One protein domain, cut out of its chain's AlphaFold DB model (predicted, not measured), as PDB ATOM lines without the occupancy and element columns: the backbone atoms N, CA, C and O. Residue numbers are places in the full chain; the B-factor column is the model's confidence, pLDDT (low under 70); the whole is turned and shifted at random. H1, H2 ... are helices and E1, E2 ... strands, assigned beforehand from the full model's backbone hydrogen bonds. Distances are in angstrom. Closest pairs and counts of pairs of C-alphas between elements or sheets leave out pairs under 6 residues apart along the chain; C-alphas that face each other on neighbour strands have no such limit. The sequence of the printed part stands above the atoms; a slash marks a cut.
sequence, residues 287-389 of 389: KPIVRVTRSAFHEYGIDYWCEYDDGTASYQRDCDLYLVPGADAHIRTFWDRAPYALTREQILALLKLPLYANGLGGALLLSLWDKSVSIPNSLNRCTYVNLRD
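AT A GLANCE: This is residues 287 to 389 of the 389 residues of an uncharacterized protein of Exidia glandulosa HHB12029 (UniProt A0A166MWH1). A strongly twisted slab of three strands, the long hairpin E1 and E2 with the shorter E3 beside E2, has helix H2 crossing over E1 on one face. H3 packs near the turn of that hairpin, and H5 runs beside H3 in the opposite direction, away from the sheet; short H1 stands beside the strands, short H4 lies near one end of H3 and H5, and residues 375 to 389 form a tail with no named element. The printed part has 103 residues, with three strands followed by five helices along the chain; the sheet's order is E1, E2, E3, antiparallel throughout, and the class is mixed, helices and strands. The whole is compact, with a radius of gyration of the C-alphas of 13.4 A and spans of 39 by 31 by 29 A.

IN THESE COORDINATES: E1, residues 289 to 298, begins at C-alpha 289 at (50.613, 93.693, 47.894), is 21.4 A long and bends by 70 degrees at residue 293. E2, residues 301 to 308, is 21.2 A long, and E3, residues 313 to 317, is 13.0 A. H1 holds residues 318 to 321. H2, residues 327 to 337, measures 15.5 A, and H3, residues 344 to 351, measures 10.5 A. H4 holds residues 354 to 357. H5, residues 362 to 374, is 18.6 A long and ends at C-alpha 374 at (33.559, 75.067, 63.069).

HOW THE PARTS SIT: E1, E2 and E3 form a meander, each strand the antiparallel neighbour of the one before. In the hairpin E1 and E2, N 293 and O 305 are within hydrogen-bond range at 3.0 A; in the hairpin E2 and E3, N 304 and O 316 are at 2.8 A. H1 is on the sheet at the sheet's level, with a height of 0.3 A. H2 is on the sheet at a height of 8.3 A, over E1 and across the strands at 71 degrees to E1 on the local plane; their closest C-alphas, of Arg 291 and His 330, are 5.9 A apart. The sheet and the helices H2 and H3 make two layers, that is, helices on one face of a sheet. The closest C-alphas of E2 and H3, of Gly 301 and Leu 350, are 6.4 A apart. H3 and H5 touch, Ile 347 and Leu 365 having the closest C-alphas at 6.6 A, with a shallow tilt of 5 degrees, opposite ways. H5 is not on the sheet. H2 and H5 are close but not clearly touching, with the closest C-alphas, of Arg 332 and Leu 364, at 7.6 A. H3 and H4 are also close but not clearly touching, with the closest C-alphas, of Leu 351 and Ala 357, at 5.2 A. In H2, H3 and H5 every O i to N i+4 pair is within hydrogen-bond range; H1 and H4 are too short for such a pair.

THE WHOLE: The two C-alphas farthest apart, of Asp 310 and Pro 376, are 38.8 A apart. The printed part has no cut and ends at the chain's last residue, Asp 389. No link is long. The mean pLDDT of the printed part is 72.8, and residues 357 to 363 and 371 to 389 are among those under 70.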
ATOM      1  N   LYS A 287      51.007  96.707  41.402       79.31
ATOM      2  CA  LYS A 287      51.722  97.033  42.633       79.31
ATOM      3  C   LYS A 287      51.767  95.805  43.552       79.31
ATOM      4  O   LYS A 287      50.728  95.170  43.758       79.31
ATOM      5  N   PRO A 288      52.933  95.471  44.128       85.19
ATOM      6  CA  PRO A 288      53.046  94.336  45.026       85.19
ATOM      7  C   PRO A 288      52.239  94.598  46.300       85.19
ATOM      8  O   PRO A 288      52.337  95.650  46.934       85.19
ATOM      9  N   ILE A 289      51.428  93.617  46.684       90.50
ATOM     10  CA  ILE A 289      50.613  93.693  47.894       90.50
ATOM     11  C   ILE A 289      51.458  93.237  49.073       90.50
ATOM     12  O   ILE A 289      52.015  92.145  49.065       90.50
ATOM     13  N   VAL A 290      51.508  94.057  50.117       93.12
ATOM     14  CA  VAL A 290      52.207  93.735  51.367       93.12
ATOM     15  C   VAL A 290      51.265  93.027  52.333       93.12
ATOM     16  O   VAL A 290      51.665  92.120  53.074       93.12
ATOM     17  N   ARG A 291      49.997  93.453  52.368       92.00
ATOM     18  CA  ARG A 291      49.025  92.945  53.337       92.00
ATOM     19  C   ARG A 291      47.588  93.141  52.877       92.00
ATOM     20  O   ARG A 291      47.241  94.163  52.305       92.00
ATOM     21  N   VAL A 292      46.733  92.187  53.235       91.75
ATOM     22  CA  VAL A 292      45.274  92.323  53.178       91.75
ATOM     23  C   VAL A 292      44.758  92.541  54.597       91.75
ATOM     24  O   VAL A 292      45.091  91.767  55.499       91.75
ATOM     25  N   THR A 293      43.978  93.599  54.824       87.31
ATOM     26  CA  THR A 293      43.496  93.944  56.177       87.31
ATOM     27  C   THR A 293      41.992  93.839  56.351       87.31
ATOM     28  O   THR A 293      41.532  93.675  57.484       87.31
ATOM     29  N   ARG A 294      41.217  93.933  55.266       86.31
ATOM     30  CA  ARG A 294      39.751  93.838  55.294       86.31
ATOM     31  C   ARG A 294      39.235  93.126  54.053       86.31
ATOM     32  O   ARG A 294      39.920  93.075  53.037       86.31
ATOM     33  N   SER A 295      38.004  92.644  54.145       87.00
ATOM     34  CA  SER A 295      37.245  92.096  53.026       87.00
ATOM     35  C   SER A 295      35.813  92.622  53.064       87.00
ATOM     36  O   SER A 295      35.228  92.731  54.146       87.00
ATOM     37  N   ALA A 296      35.242  92.894  51.898       80.31
ATOM     38  CA  ALA A 296      33.843  93.226  51.695       80.31
ATOM     39  C   ALA A 296      33.216  92.188  50.757       80.31
ATOM     40  O   ALA A 296      33.789  91.829  49.731       80.31
ATOM     41  N   PHE A 297      32.054  91.667  51.148       77.19
ATOM     42  CA  PHE A 297      31.299  90.711  50.345       77.19
ATOM     43  C   PHE A 297      30.264  91.447  49.497       77.19
ATOM     44  O   PHE A 297      29.498  92.261  50.021       77.19
ATOM     45  N   HIS A 298      30.214  91.107  48.213       75.38
ATOM     46  CA  HIS A 298      29.296  91.676  47.241       75.38
ATOM     47  C   HIS A 298      28.607  90.584  46.421       75.38
ATOM     48  O   HIS A 298      29.069  89.450  46.320       75.38
ATOM     49  N   GLU A 299      27.516  90.956  45.752       69.69
ATOM     50  CA  GLU A 299      26.796  90.074  44.822       69.69
ATOM     51  C   GLU A 299      27.649  89.626  43.625       69.69
ATOM     52  O   GLU A 299      27.253  88.721  42.902       69.69
ATOM     53  N   TYR A 300      28.792  90.274  43.393       67.38
ATOM     54  CA  TYR A 300      29.697  90.019  42.274       67.38
ATOM     55  C   TYR A 300      31.052  89.433  42.688       67.38
ATOM     56  O   TYR A 300      31.884  89.207  41.816       67.38
ATOM     57  N   GLY A 301      31.295  89.199  43.982       80.12
ATOM     58  CA  GLY A 301      32.567  88.665  44.469       80.12
ATOM     59  C   GLY A 301      32.970  89.215  45.833       80.12
ATOM     60  O   GLY A 301      32.135  89.696  46.606       80.12
ATOM     61  N   ILE A 302      34.261  89.123  46.131       82.94
ATOM     62  CA  ILE A 302      34.882  89.664  47.337       82.94
ATOM     63  C   ILE A 302      35.868  90.756  46.932       82.94
ATOM     64  O   ILE A 302      36.784  90.513  46.147       82.94
ATOM     65  N   ASP A 303      35.724  91.925  47.545       84.62
ATOM     66  CA  ASP A 303      36.715  92.990  47.457       84.62
ATOM     67  C   ASP A 303      37.589  92.970  48.719       84.62
ATOM     68  O   ASP A 303      37.099  92.900  49.849       84.62
ATOM     69  N   TYR A 304      38.902  93.035  48.545       86.69
ATOM     70  CA  TYR A 304      39.895  93.026  49.611       86.69
ATOM     71  C   TYR A 304      40.530  94.402  49.757       86.69
ATOM     72  O   TYR A 304      40.943  95.007  48.777       86.69
ATOM     73  N   TRP A 305      40.645  94.898  50.986       89.06
ATOM     74  CA  TRP A 305      41.419  96.105  51.261       89.06
ATOM     75  C   TRP A 305      42.901  95.738  51.355       89.06
ATOM     76  O   TRP A 305      43.341  95.134  52.346       89.06
ATOM     77  N   CYS A 306      43.640  96.080  50.307       90.69
ATOM     78  CA  CYS A 306      45.050  95.766  50.122       90.69
ATOM     79  C   CYS A 306      45.913  96.980  50.466       90.69
ATOM     80  O   CYS A 306      45.616  98.092  50.039       90.69
ATOM     81  N   GLU A 307      46.981  96.754  51.225       92.25
ATOM     82  CA  GLU A 307      48.058  97.712  51.478       92.25
ATOM     83  C   GLU A 307      49.263  97.355  50.602       92.25
ATOM     84  O   GLU A 307      49.660  96.182  50.540       92.25
ATOM     85  N   TYR A 308      49.841  98.362  49.953       91.19
ATOM     86  CA  TYR A 308      50.980  98.222  49.044       91.19
ATOM     87  C   TYR A 308      52.288  98.666  49.708       91.19
ATOM     88  O   TYR A 308      52.306  99.197  50.822       91.19
ATOM     89  N   ASP A 309      53.399  98.416  49.025       87.81
ATOM     90  CA  ASP A 309      54.757  98.757  49.465       87.81
ATOM     91  C   ASP A 309      54.997 100.266  49.607       87.81
ATOM     92  O   ASP A 309      55.692 100.696  50.529       87.81
ATOM     93  N   ASP A 310      54.365 101.067  48.754       85.00
ATOM     94  CA  ASP A 310      54.377 102.532  48.799       85.00
ATOM     95  C   ASP A 310      53.548 103.132  49.956       85.00
ATOM     96  O   ASP A 310      53.484 104.351  50.119       85.00
ATOM     97  N   GLY A 311      52.919 102.286  50.779       85.94
ATOM     98  CA  GLY A 311      52.086 102.691  51.909       85.94
ATOM     99  C   GLY A 311      50.674 103.134  51.522       85.94
ATOM    100  O   GLY A 311      49.892 103.502  52.405       85.94
ATOM    101  N   THR A 312      50.316 103.087  50.236       88.06
ATOM    102  CA  THR A 312      48.935 103.309  49.796       88.06
ATOM    103  C   THR A 312      48.063 102.093  50.106       88.06
ATOM    104  O   THR A 312      48.551 100.990  50.372       88.06
ATOM    105  N   ALA A 313      46.745 102.291  50.101       85.00
ATOM    106  CA  ALA A 313      45.796 101.202  50.266       85.00
ATOM    107  C   ALA A 313      44.543 101.419  49.419       85.00
ATOM    108  O   ALA A 313      44.061 102.547  49.295       85.00
ATOM    109  N   SER A 314      44.009 100.341  48.849       85.50
ATOM    110  CA  SER A 314      42.789 100.383  48.040       85.50
ATOM    111  C   SER A 314      42.018  99.068  48.112       85.50
ATOM    112  O   SER A 314      42.568  98.028  48.476       85.50
ATOM    113  N   TYR A 315      40.738  99.110  47.736       82.00
ATOM    114  CA  TYR A 315      40.001  97.886  47.448       82.00
ATOM    115  C   TYR A 315      40.501  97.280  46.137       82.00
ATOM    116  O   TYR A 315      40.646  97.986  45.139       82.00
ATOM    117  N   GLN A 316      40.764  95.979  46.167       81.69
ATOM    118  CA  GLN A 316      41.071  95.148  45.013       81.69
ATOM    119  C   GLN A 316      40.121  93.971  44.980       81.69
ATOM    120  O   GLN A 316      39.904  93.305  45.994       81.69
ATOM    121  N   ARG A 317      39.564  93.703  43.808       78.75
ATOM    122  CA  ARG A 317      38.652  92.586  43.640       78.75
ATOM    123  C   ARG A 317      39.416  91.269  43.619       78.75
ATOM    124  O   ARG A 317      40.526  91.200  43.099       78.75
ATOM    125  N   ASP A 318      38.814  90.208  44.139       78.25
ATOM    126  CA  ASP A 318      39.314  88.832  44.033       78.25
ATOM    127  C   ASP A 318      39.812  88.454  42.622       78.25
ATOM    128  O   ASP A 318      40.890  87.875  42.483       78.25
ATOM    129  N   CYS A 319      39.071  88.836  41.583       72.25
ATOM    130  CA  CYS A 319      39.410  88.617  40.186       72.25
ATOM    131  C   CYS A 319      40.523  89.528  39.678       72.25
ATOM    132  O   CYS A 319      41.043  89.275  38.615       72.25
ATOM    133  N   ASP A 320      40.899  90.589  40.376       72.44
ATOM    134  CA  ASP A 320      42.049  91.405  39.980       72.44
ATOM    135  C   ASP A 320      43.319  90.886  40.678       72.44
ATOM    136  O   ASP A 320      44.429  90.996  40.166       72.44
ATOM    137  N   LEU A 321      43.159  90.227  41.830       78.00
ATOM    138  CA  LEU A 321      44.262  89.741  42.654       78.00
ATOM    139  C   LEU A 321      44.971  88.503  42.099       78.00
ATOM    140  O   LEU A 321      46.122  88.281  42.466       78.00
ATOM    141  N   TYR A 322      44.357  87.723  41.199       70.50
ATOM    142  CA  TYR A 322      45.061  86.599  40.551       70.50
ATOM    143  C   TYR A 322      46.243  87.065  39.688       70.50
ATOM    144  O   TYR A 322      47.156  86.293  39.406       70.50
ATOM    145  N   LEU A 323      46.220  88.337  39.291       69.06
ATOM    146  CA  LEU A 323      47.206  88.969  38.422       69.06
ATOM    147  C   LEU A 323      48.362  89.570  39.220       69.06
ATOM    148  O   LEU A 323      49.380  89.946  38.644       69.06
ATOM    149  N   VAL A 324      48.214  89.657  40.545       78.81
ATOM    150  CA  VAL A 324      49.226  90.197  41.445       78.81
ATOM    151  C   VAL A 324      50.047  89.039  42.019       78.81
ATOM    152  O   VAL A 324      49.517  88.231  42.792       78.81
ATOM    153  N   PRO A 325      51.349  88.934  41.697       76.44
ATOM    154  CA  PRO A 325      52.185  87.850  42.199       76.44
ATOM    155  C   PRO A 325      52.182  87.779  43.734       76.44
ATOM    156  O   PRO A 325      52.438  88.769  44.415       76.44
ATOM    157  N   GLY A 326      51.896  86.596  44.283       81.94
ATOM    158  CA  GLY A 326      51.904  86.339  45.728       81.94
ATOM    159  C   GLY A 326      50.679  86.844  46.501       81.94
ATOM    160  O   GLY A 326      50.596  86.619  47.712       81.94
ATOM    161  N   ALA A 327      49.702  87.478  45.844       85.50
ATOM    162  CA  ALA A 327      48.480  87.932  46.511       85.50
ATOM    163  C   ALA A 327      47.688  86.779  47.151       85.50
ATOM    164  O   ALA A 327      47.097  86.954  48.219       85.50
ATOM    165  N   ASP A 328      47.739  85.582  46.564       83.50
ATOM    166  CA  ASP A 328      47.107  84.375  47.098       83.50
ATOM    167  C   ASP A 328      47.595  84.038  48.520       83.50
ATOM    168  O   ASP A 328      46.792  83.718  49.400       83.50
ATOM    169  N   ALA A 329      48.896  84.174  48.787       86.50
ATOM    170  CA  ALA A 329      49.479  83.949  50.106       86.50
ATOM    171  C   ALA A 329      48.990  84.979  51.137       86.50
ATOM    172  O   ALA A 329      48.696  84.624  52.287       86.50
ATOM    173  N   HIS A 330      48.848  86.244  50.731       90.88
ATOM    174  CA  HIS A 330      48.325  87.305  51.594       90.88
ATOM    175  C   HIS A 330      46.835  87.111  51.902       90.88
ATOM    176  O   HIS A 330      46.435  87.265  53.058       90.88
ATOM    177  N   ILE A 331      46.036  86.701  50.912       88.81
ATOM    178  CA  ILE A 331      44.613  86.374  51.084       88.81
ATOM    179  C   ILE A 331      44.445  85.180  52.033       88.81
ATOM    180  O   ILE A 331      43.660  85.264  52.980       88.81
ATOM    181  N   ARG A 332      45.210  84.094  51.846       86.19
ATOM    182  CA  ARG A 332      45.179  82.937  52.764       86.19
ATOM    183  C   ARG A 332      45.538  83.352  54.190       86.19
ATOM    184  O   ARG A 332      44.785  83.078  55.115       86.19
ATOM    185  N   THR A 333      46.623  84.111  54.357       87.94
ATOM    186  CA  THR A 333      47.061  84.603  55.676       87.94
ATOM    187  C   THR A 333      45.997  85.476  56.349       87.94
ATOM    188  O   THR A 333      45.806  85.392  57.566       87.94
ATOM    189  N   PHE A 334      45.309  86.323  55.577       89.75
ATOM    190  CA  PHE A 334      44.190  87.124  56.069       89.75
ATOM    191  C   PHE A 334      43.069  86.225  56.593       89.75
ATOM    192  O   PHE A 334      42.661  86.376  57.744       89.75
ATOM    193  N   TRP A 335      42.626  85.251  55.800       86.56
ATOM    194  CA  TRP A 335      41.534  84.359  56.176       86.56
ATOM    195  C   TRP A 335      41.882  83.389  57.301       86.56
ATOM    196  O   TRP A 335      41.022  83.109  58.136       86.56
ATOM    197  N   ASP A 336      43.133  82.944  57.410       84.25
ATOM    198  CA  ASP A 336      43.607  82.137  58.538       84.25
ATOM    199  C   ASP A 336      43.460  82.909  59.855       84.25
ATOM    200  O   ASP A 336      42.941  82.386  60.848       84.25
ATOM    201  N   ARG A 337      43.838  84.193  59.840       82.75
ATOM    202  CA  ARG A 337      43.810  85.090  61.005       82.75
ATOM    203  C   ARG A 337      42.473  85.793  61.216       82.75
ATOM    204  O   ARG A 337      42.292  86.416  62.262       82.75
ATOM    205  N   ALA A 338      41.559  85.717  60.251       78.50
ATOM    206  CA  ALA A 338      40.284  86.405  60.323       78.50
ATOM    207  C   ALA A 338      39.496  85.913  61.552       78.50
ATOM    208  O   ALA A 338      39.263  84.701  61.676       78.50
ATOM    209  N   PRO A 339      39.083  86.826  62.455       65.88
ATOM    210  CA  PRO A 339      38.305  86.474  63.643       65.88
ATOM    211  C   PRO A 339      36.876  86.030  63.303       65.88
ATOM    212  O   PRO A 339      36.198  85.453  64.150       65.88
ATOM    213  N   TYR A 340      36.428  86.288  62.074       68.12
ATOM    214  CA  TYR A 340      35.113  85.934  61.560       68.12
ATOM    215  C   TYR A 340      35.275  85.134  60.266       68.12
ATOM    216  O   TYR A 340      36.218  85.369  59.508       68.12
ATOM    217  N   ALA A 341      34.356  84.205  60.013       73.56
ATOM    218  CA  ALA A 341      34.241  83.519  58.733       73.56
ATOM    219  C   ALA A 341      33.067  84.091  57.928       73.56
ATOM    220  O   ALA A 341      32.152  84.708  58.481       73.56
ATOM    221  N   LEU A 342      33.098  83.864  56.615       78.31
ATOM    222  CA  LEU A 342      31.921  84.048  55.773       78.31
ATOM    223  C   LEU A 342      30.813  83.097  56.236       78.31
ATOM    224  O   LEU A 342      31.085  81.967  56.652       78.31
ATOM    225  N   THR A 343      29.562  83.547  56.161       78.56
ATOM    226  CA  THR A 343      28.430  82.671  56.477       78.56
ATOM    227  C   THR A 343      28.244  81.620  55.388       78.56
ATOM    228  O   THR A 343      28.675  81.788  54.243       78.56
ATOM    229  N   ARG A 344      27.543  80.536  55.726       79.00
ATOM    230  CA  ARG A 344      27.218  79.477  54.768       79.00
ATOM    231  C   ARG A 344      26.474  80.030  53.550       79.00
ATOM    232  O   ARG A 344      26.769  79.642  52.423       79.00
ATOM    233  N   GLU A 345      25.539  80.954  53.765       79.94
ATOM    234  CA  GLU A 345      24.768  81.600  52.700       79.94
ATOM    235  C   GLU A 345      25.660  82.446  51.787       79.94
ATOM    236  O   GLU A 345      25.501  82.388  50.569       79.94
ATOM    237  N   GLN A 346      26.617  83.185  52.355       80.25
ATOM    238  CA  GLN A 346      27.579  83.980  51.585       80.25
ATOM    239  C   GLN A 346      28.471  83.083  50.726       80.25
ATOM    240  O   GLN A 346      28.653  83.357  49.543       80.25
ATOM    241  N   ILE A 347      28.962  81.969  51.277       81.19
ATOM    242  CA  ILE A 347      29.781  81.019  50.512       81.19
ATOM    243  C   ILE A 347      28.958  80.377  49.388       81.19
ATOM    244  O   ILE A 347      29.422  80.319  48.253       81.19
ATOM    245  N   LEU A 348      27.717  79.955  49.658       79.06
ATOM    246  CA  LEU A 348      26.820  79.431  48.619       79.06
ATOM    247  C   LEU A 348      26.507  80.473  47.538       79.06
ATOM    248  O   LEU A 348      26.362  80.107  46.375       79.06
ATOM    249  N   ALA A 349      26.385  81.752  47.900       77.19
ATOM    250  CA  ALA A 349      26.199  82.831  46.936       77.19
ATOM    251  C   ALA A 349      27.445  83.021  46.058       77.19
ATOM    252  O   ALA A 349      27.304  83.114  44.841       77.19
ATOM    253  N   LEU A 350      28.648  82.991  46.642       77.06
ATOM    254  CA  LEU A 350      29.900  83.066  45.884       77.06
ATOM    255  C   LEU A 350      30.074  81.873  44.951       77.06
ATOM    256  O   LEU A 350      30.428  82.071  43.800       77.06
ATOM    257  N   LEU A 351      29.752  80.655  45.392       75.88
ATOM    258  CA  LEU A 351      29.843  79.449  44.557       75.88
ATOM    259  C   LEU A 351      28.942  79.489  43.312       75.88
ATOM    260  O   LEU A 351      29.192  78.751  42.364       75.88
ATOM    261  N   LYS A 352      27.913  80.346  43.285       74.50
ATOM    262  CA  LYS A 352      27.090  80.575  42.083       74.50
ATOM    263  C   LYS A 352      27.773  81.479  41.058       74.50
ATOM    264  O   LYS A 352      27.324  81.537  39.915       74.50
ATOM    265  N   LEU A 353      28.809  82.215  41.453       67.56
ATOM    266  CA  LEU A 353      29.518  83.119  40.562       67.56
ATOM    267  C   LEU A 353      30.495  82.335  39.673       67.56
ATOM    268  O   LEU A 353      31.202  81.454  40.174       67.56
ATOM    269  N   PRO A 354      30.604  82.682  38.375       61.44
ATOM    270  CA  PRO A 354      31.446  81.954  37.421       61.44
ATOM    271  C   PRO A 354      32.908  81.777  37.855       61.44
ATOM    272  O   PRO A 354      33.490  80.721  37.619       61.44
ATOM    273  N   LEU A 355      33.482  82.788  38.517       67.06
ATOM    274  CA  LEU A 355      34.862  82.769  39.022       67.06
ATOM    275  C   LEU A 355      35.106  81.644  40.043       67.06
ATOM    276  O   LEU A 355      36.176  81.040  40.091       67.06
ATOM    277  N   TYR A 356      34.106  81.373  40.872       70.94
ATOM    278  CA  TYR A 356      34.202  80.464  42.007       70.94
ATOM    279  C   TYR A 356      33.719  79.054  41.673       70.94
ATOM    280  O   TYR A 356      34.239  78.090  42.232       70.94
ATOM    281  N   ALA A 357      32.771  78.932  40.742       63.44
ATOM    282  CA  ALA A 357      32.263  77.649  40.270       63.44
ATOM    283  C   ALA A 357      33.319  76.825  39.505       63.44
ATOM    284  O   ALA A 357      33.319  75.601  39.602       63.44
ATOM    285  N   ASN A 358      34.235  77.486  38.779       57.16
ATOM    286  CA  ASN A 358      35.095  76.844  37.773       57.16
ATOM    287  C   ASN A 358      36.595  76.761  38.133       57.16
ATOM    288  O   ASN A 358      37.408  76.515  37.249       57.16
ATOM    289  N   GLY A 359      36.993  76.945  39.399       56.53
ATOM    290  CA  GLY A 359      38.333  76.521  39.846       56.53
ATOM    291  C   GLY A 359      39.081  77.483  40.768       56.53
ATOM    292  O   GLY A 359      39.392  77.106  41.897       56.53
ATOM    293  N   LEU A 360      39.361  78.719  40.335       51.19
ATOM    294  CA  LEU A 360      40.318  79.612  41.022       51.19
ATOM    295  C   LEU A 360      39.902  79.980  42.457       51.19
ATOM    296  O   LEU A 360      40.733  80.009  43.363       51.19
ATOM    297  N   GLY A 361      38.609  80.207  42.689       56.84
ATOM    298  CA  GLY A 361      38.084  80.525  44.019       56.84
ATOM    299  C   GLY A 361      37.664  79.311  44.858       56.84
ATOM    300  O   GLY A 361      37.415  79.451  46.056       56.84
ATOM    301  N   GLY A 362      37.592  78.116  44.263       63.34
ATOM    302  CA  GLY A 362      37.006  76.930  44.896       63.34
ATOM    303  C   GLY A 362      37.792  76.449  46.115       63.34
ATOM    304  O   GLY A 362      37.214  76.225  47.174       63.34
ATOM    305  N   ALA A 363      39.122  76.369  46.011       65.56
ATOM    306  CA  ALA A 363      39.974  75.932  47.121       65.56
ATOM    307  C   ALA A 363      39.916  76.893  48.323       65.56
ATOM    308  O   ALA A 363      39.854  76.453  49.473       65.56
ATOM    309  N   LEU A 364      39.878  78.206  48.061       70.94
ATOM    310  CA  LEU A 364      39.704  79.212  49.107       70.94
ATOM    311  C   LEU A 364      38.330  79.055  49.768       70.94
ATOM    312  O   LEU A 364      38.253  78.949  50.991       70.94
ATOM    313  N   LEU A 365      37.253  78.974  48.983       72.25
ATOM    314  CA  LEU A 365      35.901  78.854  49.527       72.25
ATOM    315  C   LEU A 365      35.665  77.552  50.293       72.25
ATOM    316  O   LEU A 365      34.967  77.582  51.301       72.25
ATOM    317  N   LEU A 366      36.262  76.437  49.870       68.50
ATOM    318  CA  LEU A 366      36.207  75.172  50.608       68.50
ATOM    319  C   LEU A 366      36.904  75.290  51.969       68.50
ATOM    320  O   LEU A 366      36.337  74.889  52.983       68.50
ATOM    321  N   SER A 367      38.076  75.932  52.026       69.75
ATOM    322  CA  SER A 367      38.760  76.180  53.305       69.75
ATOM    323  C   SER A 367      37.949  77.093  54.239       69.75
ATOM    324  O   SER A 367      37.890  76.876  55.452       69.75
ATOM    325  N   LEU A 368      37.257  78.087  53.672       71.62
ATOM    326  CA  LEU A 368      36.368  78.984  54.410       71.62
ATOM    327  C   LEU A 368      35.085  78.284  54.858       71.62
ATOM    328  O   LEU A 368      34.576  78.586  55.938       71.62
ATOM    329  N   TRP A 369      34.589  77.329  54.072       74.19
ATOM    330  CA  TRP A 369      33.446  76.496  54.419       74.19
ATOM    331  C   TRP A 369      33.736  75.655  55.656       74.19
ATOM    332  O   TRP A 369      32.987  75.744  56.630       74.19
ATOM    333  N   ASP A 370      34.856  74.933  55.671       70.38
ATOM    334  CA  ASP A 370      35.258  74.115  56.820       70.38
ATOM    335  C   ASP A 370      35.423  74.970  58.086       70.38
ATOM    336  O   ASP A 370      34.952  74.608  59.170       70.38
ATOM    337  N   LYS A 371      35.993  76.174  57.936       67.12
ATOM    338  CA  LYS A 371      36.087  77.154  59.026       67.12
ATOM    339  C   LYS A 371      34.704  77.625  59.491       67.12
ATOM    340  O   LYS A 371      34.465  77.677  60.697       67.12
ATOM    341  N   SER A 372      33.777  77.911  58.576       63.16
ATOM    342  CA  SER A 372      32.419  78.372  58.906       63.16
ATOM    343  C   SER A 372      31.595  77.323  59.659       63.16
ATOM    344  O   SER A 372      30.827  77.680  60.549       63.16
ATOM    345  N   VAL A 373      31.800  76.032  59.368       64.25
ATOM    346  CA  VAL A 373      31.141  74.915  60.071       64.25
ATOM    347  C   VAL A 373      31.667  74.767  61.504       64.25
ATOM    348  O   VAL A 373      30.932  74.342  62.396       64.25
ATOM    349  N   SER A 374      32.924  75.146  61.748       60.84
ATOM    350  CA  SER A 374      33.559  75.067  63.069       60.84
ATOM    351  C   SER A 374      33.238  76.241  64.009       60.84
ATOM    352  O   SER A 374      33.441  76.128  65.221       60.84
ATOM    353  N   ILE A 375      32.733  77.362  63.481       58.94
ATOM    354  CA  ILE A 375      32.440  78.574  64.255       58.94
ATOM    355  C   ILE A 375      30.947  78.595  64.626       58.94
ATOM    356  O   ILE A 375      30.094  78.535  63.742       58.94
ATOM    357  N   PRO A 376      30.586  78.717  65.919       54.28
ATOM    358  CA  PRO A 376      29.191  78.838  66.332       54.28
ATOM    359  C   PRO A 376      28.501  80.023  65.640       54.28
ATOM    360  O   PRO A 376      29.020  81.139  65.663       54.28
ATOM    361  N   ASN A 377      27.295  79.808  65.098       54.31
ATOM    362  CA  ASN A 377      26.511  80.822  64.367       54.31
ATOM    363  C   ASN A 377      26.345  82.164  65.108       54.31
ATOM    364  O   ASN A 377      26.149  83.196  64.474       54.31
ATOM    365  N   SER A 378      26.449  82.179  66.440       50.22
ATOM    366  CA  SER A 378      26.381  83.391  67.264       50.22
ATOM    367  C   SER A 378      27.555  84.365  67.071       50.22
ATOM    368  O   SER A 378      27.434  85.528  67.459       50.22
ATOM    369  N   LEU A 379      28.668  83.921  66.474       49.88
ATOM    370  CA  LEU A 379      29.873  84.723  66.214       49.88
ATOM    371  C   LEU A 379      30.052  85.104  64.734       49.88
ATOM    372  O   LEU A 379      30.945  85.888  64.412       49.88
ATOM    373  N   ASN A 380      29.190  84.618  63.838       46.12
ATOM    374  CA  ASN A 380      29.219  84.974  62.420       46.12
ATOM    375  C   ASN A 380      28.611  86.368  62.203       46.12
ATOM    376  O   ASN A 380      27.432  86.522  61.893       46.12
ATOM    377  N   ARG A 381      29.427  87.409  62.384       47.88
ATOM    378  CA  ARG A 381      29.098  88.792  62.007       47.88
ATOM    379  C   ARG A 381      30.041  89.271  60.911       47.88
ATOM    380  O   ARG A 381      30.847  90.169  61.129       47.88
ATOM    381  N   CYS A 382      29.942  88.677  59.726       46.06
ATOM    382  CA  CYS A 382      30.510  89.306  58.542       46.06
ATOM    383  C   CYS A 382      29.523  90.393  58.092       46.06
ATOM    384  O   CYS A 382      28.436  90.089  57.600       46.06
ATOM    385  N   THR A 383      29.847  91.660  58.361       43.59
ATOM    386  CA  THR A 383      29.019  92.814  57.981       43.59
ATOM    387  C   THR A 383      28.825  92.838  56.471       43.59
ATOM    388  O   THR A 383      29.782  93.013  55.723       43.59
ATOM    389  N   TYR A 384      27.580  92.672  56.029       40.34
ATOM    390  CA  TYR A 384      27.177  92.980  54.664       40.34
ATOM    391  C   TYR A 384      27.291  94.496  54.486       40.34
ATOM    392  O   TYR A 384      26.587  95.245  55.165       40.34
ATOM    393  N   VAL A 385      28.201  94.957  53.630       43.59
ATOM    394  CA  VAL A 385      28.289  96.377  53.285       43.59
ATOM    395  C   VAL A 385      27.548  96.555  51.970       43.59
ATOM    396  O   VAL A 385      28.043  96.198  50.903       43.59
ATOM    397  N   ASN A 386      26.327  97.069  52.056       34.12
ATOM    398  CA  ASN A 386      25.567  97.465  50.882       34.12
ATOM    399  C   ASN A 386      26.097  98.838  50.437       34.12
ATOM    400  O   ASN A 386      25.704  99.850  51.001       34.12
ATOM    401  N   LEU A 387      27.039  98.878  49.490       36.38
ATOM    402  CA  LEU A 387      27.618 100.124  48.950       36.38
ATOM    403  C   LEU A 387      26.666 100.822  47.955       36.38
ATOM    404  O   LEU A 387      27.094 101.273  46.898       36.38
ATOM    405  N   ARG A 388      25.359 100.843  48.239       32.97
ATOM    406  CA  ARG A 388      24.361 101.517  47.391       32.97
ATOM    407  C   ARG A 388      24.131 102.991  47.745       32.97
ATOM    408  O   ARG A 388      23.292 103.600  47.095       32.97
ATOM    409  N   ASP A 389      24.881 103.532  48.705       31.84
ATOM    410  CA  ASP A 389      24.809 104.935  49.129       31.84
ATOM    411  C   ASP A 389      26.063 105.718  48.727       31.84
ATOM    412  O   ASP A 389      27.184 105.230  49.023       31.84
TER     413      ASP A 389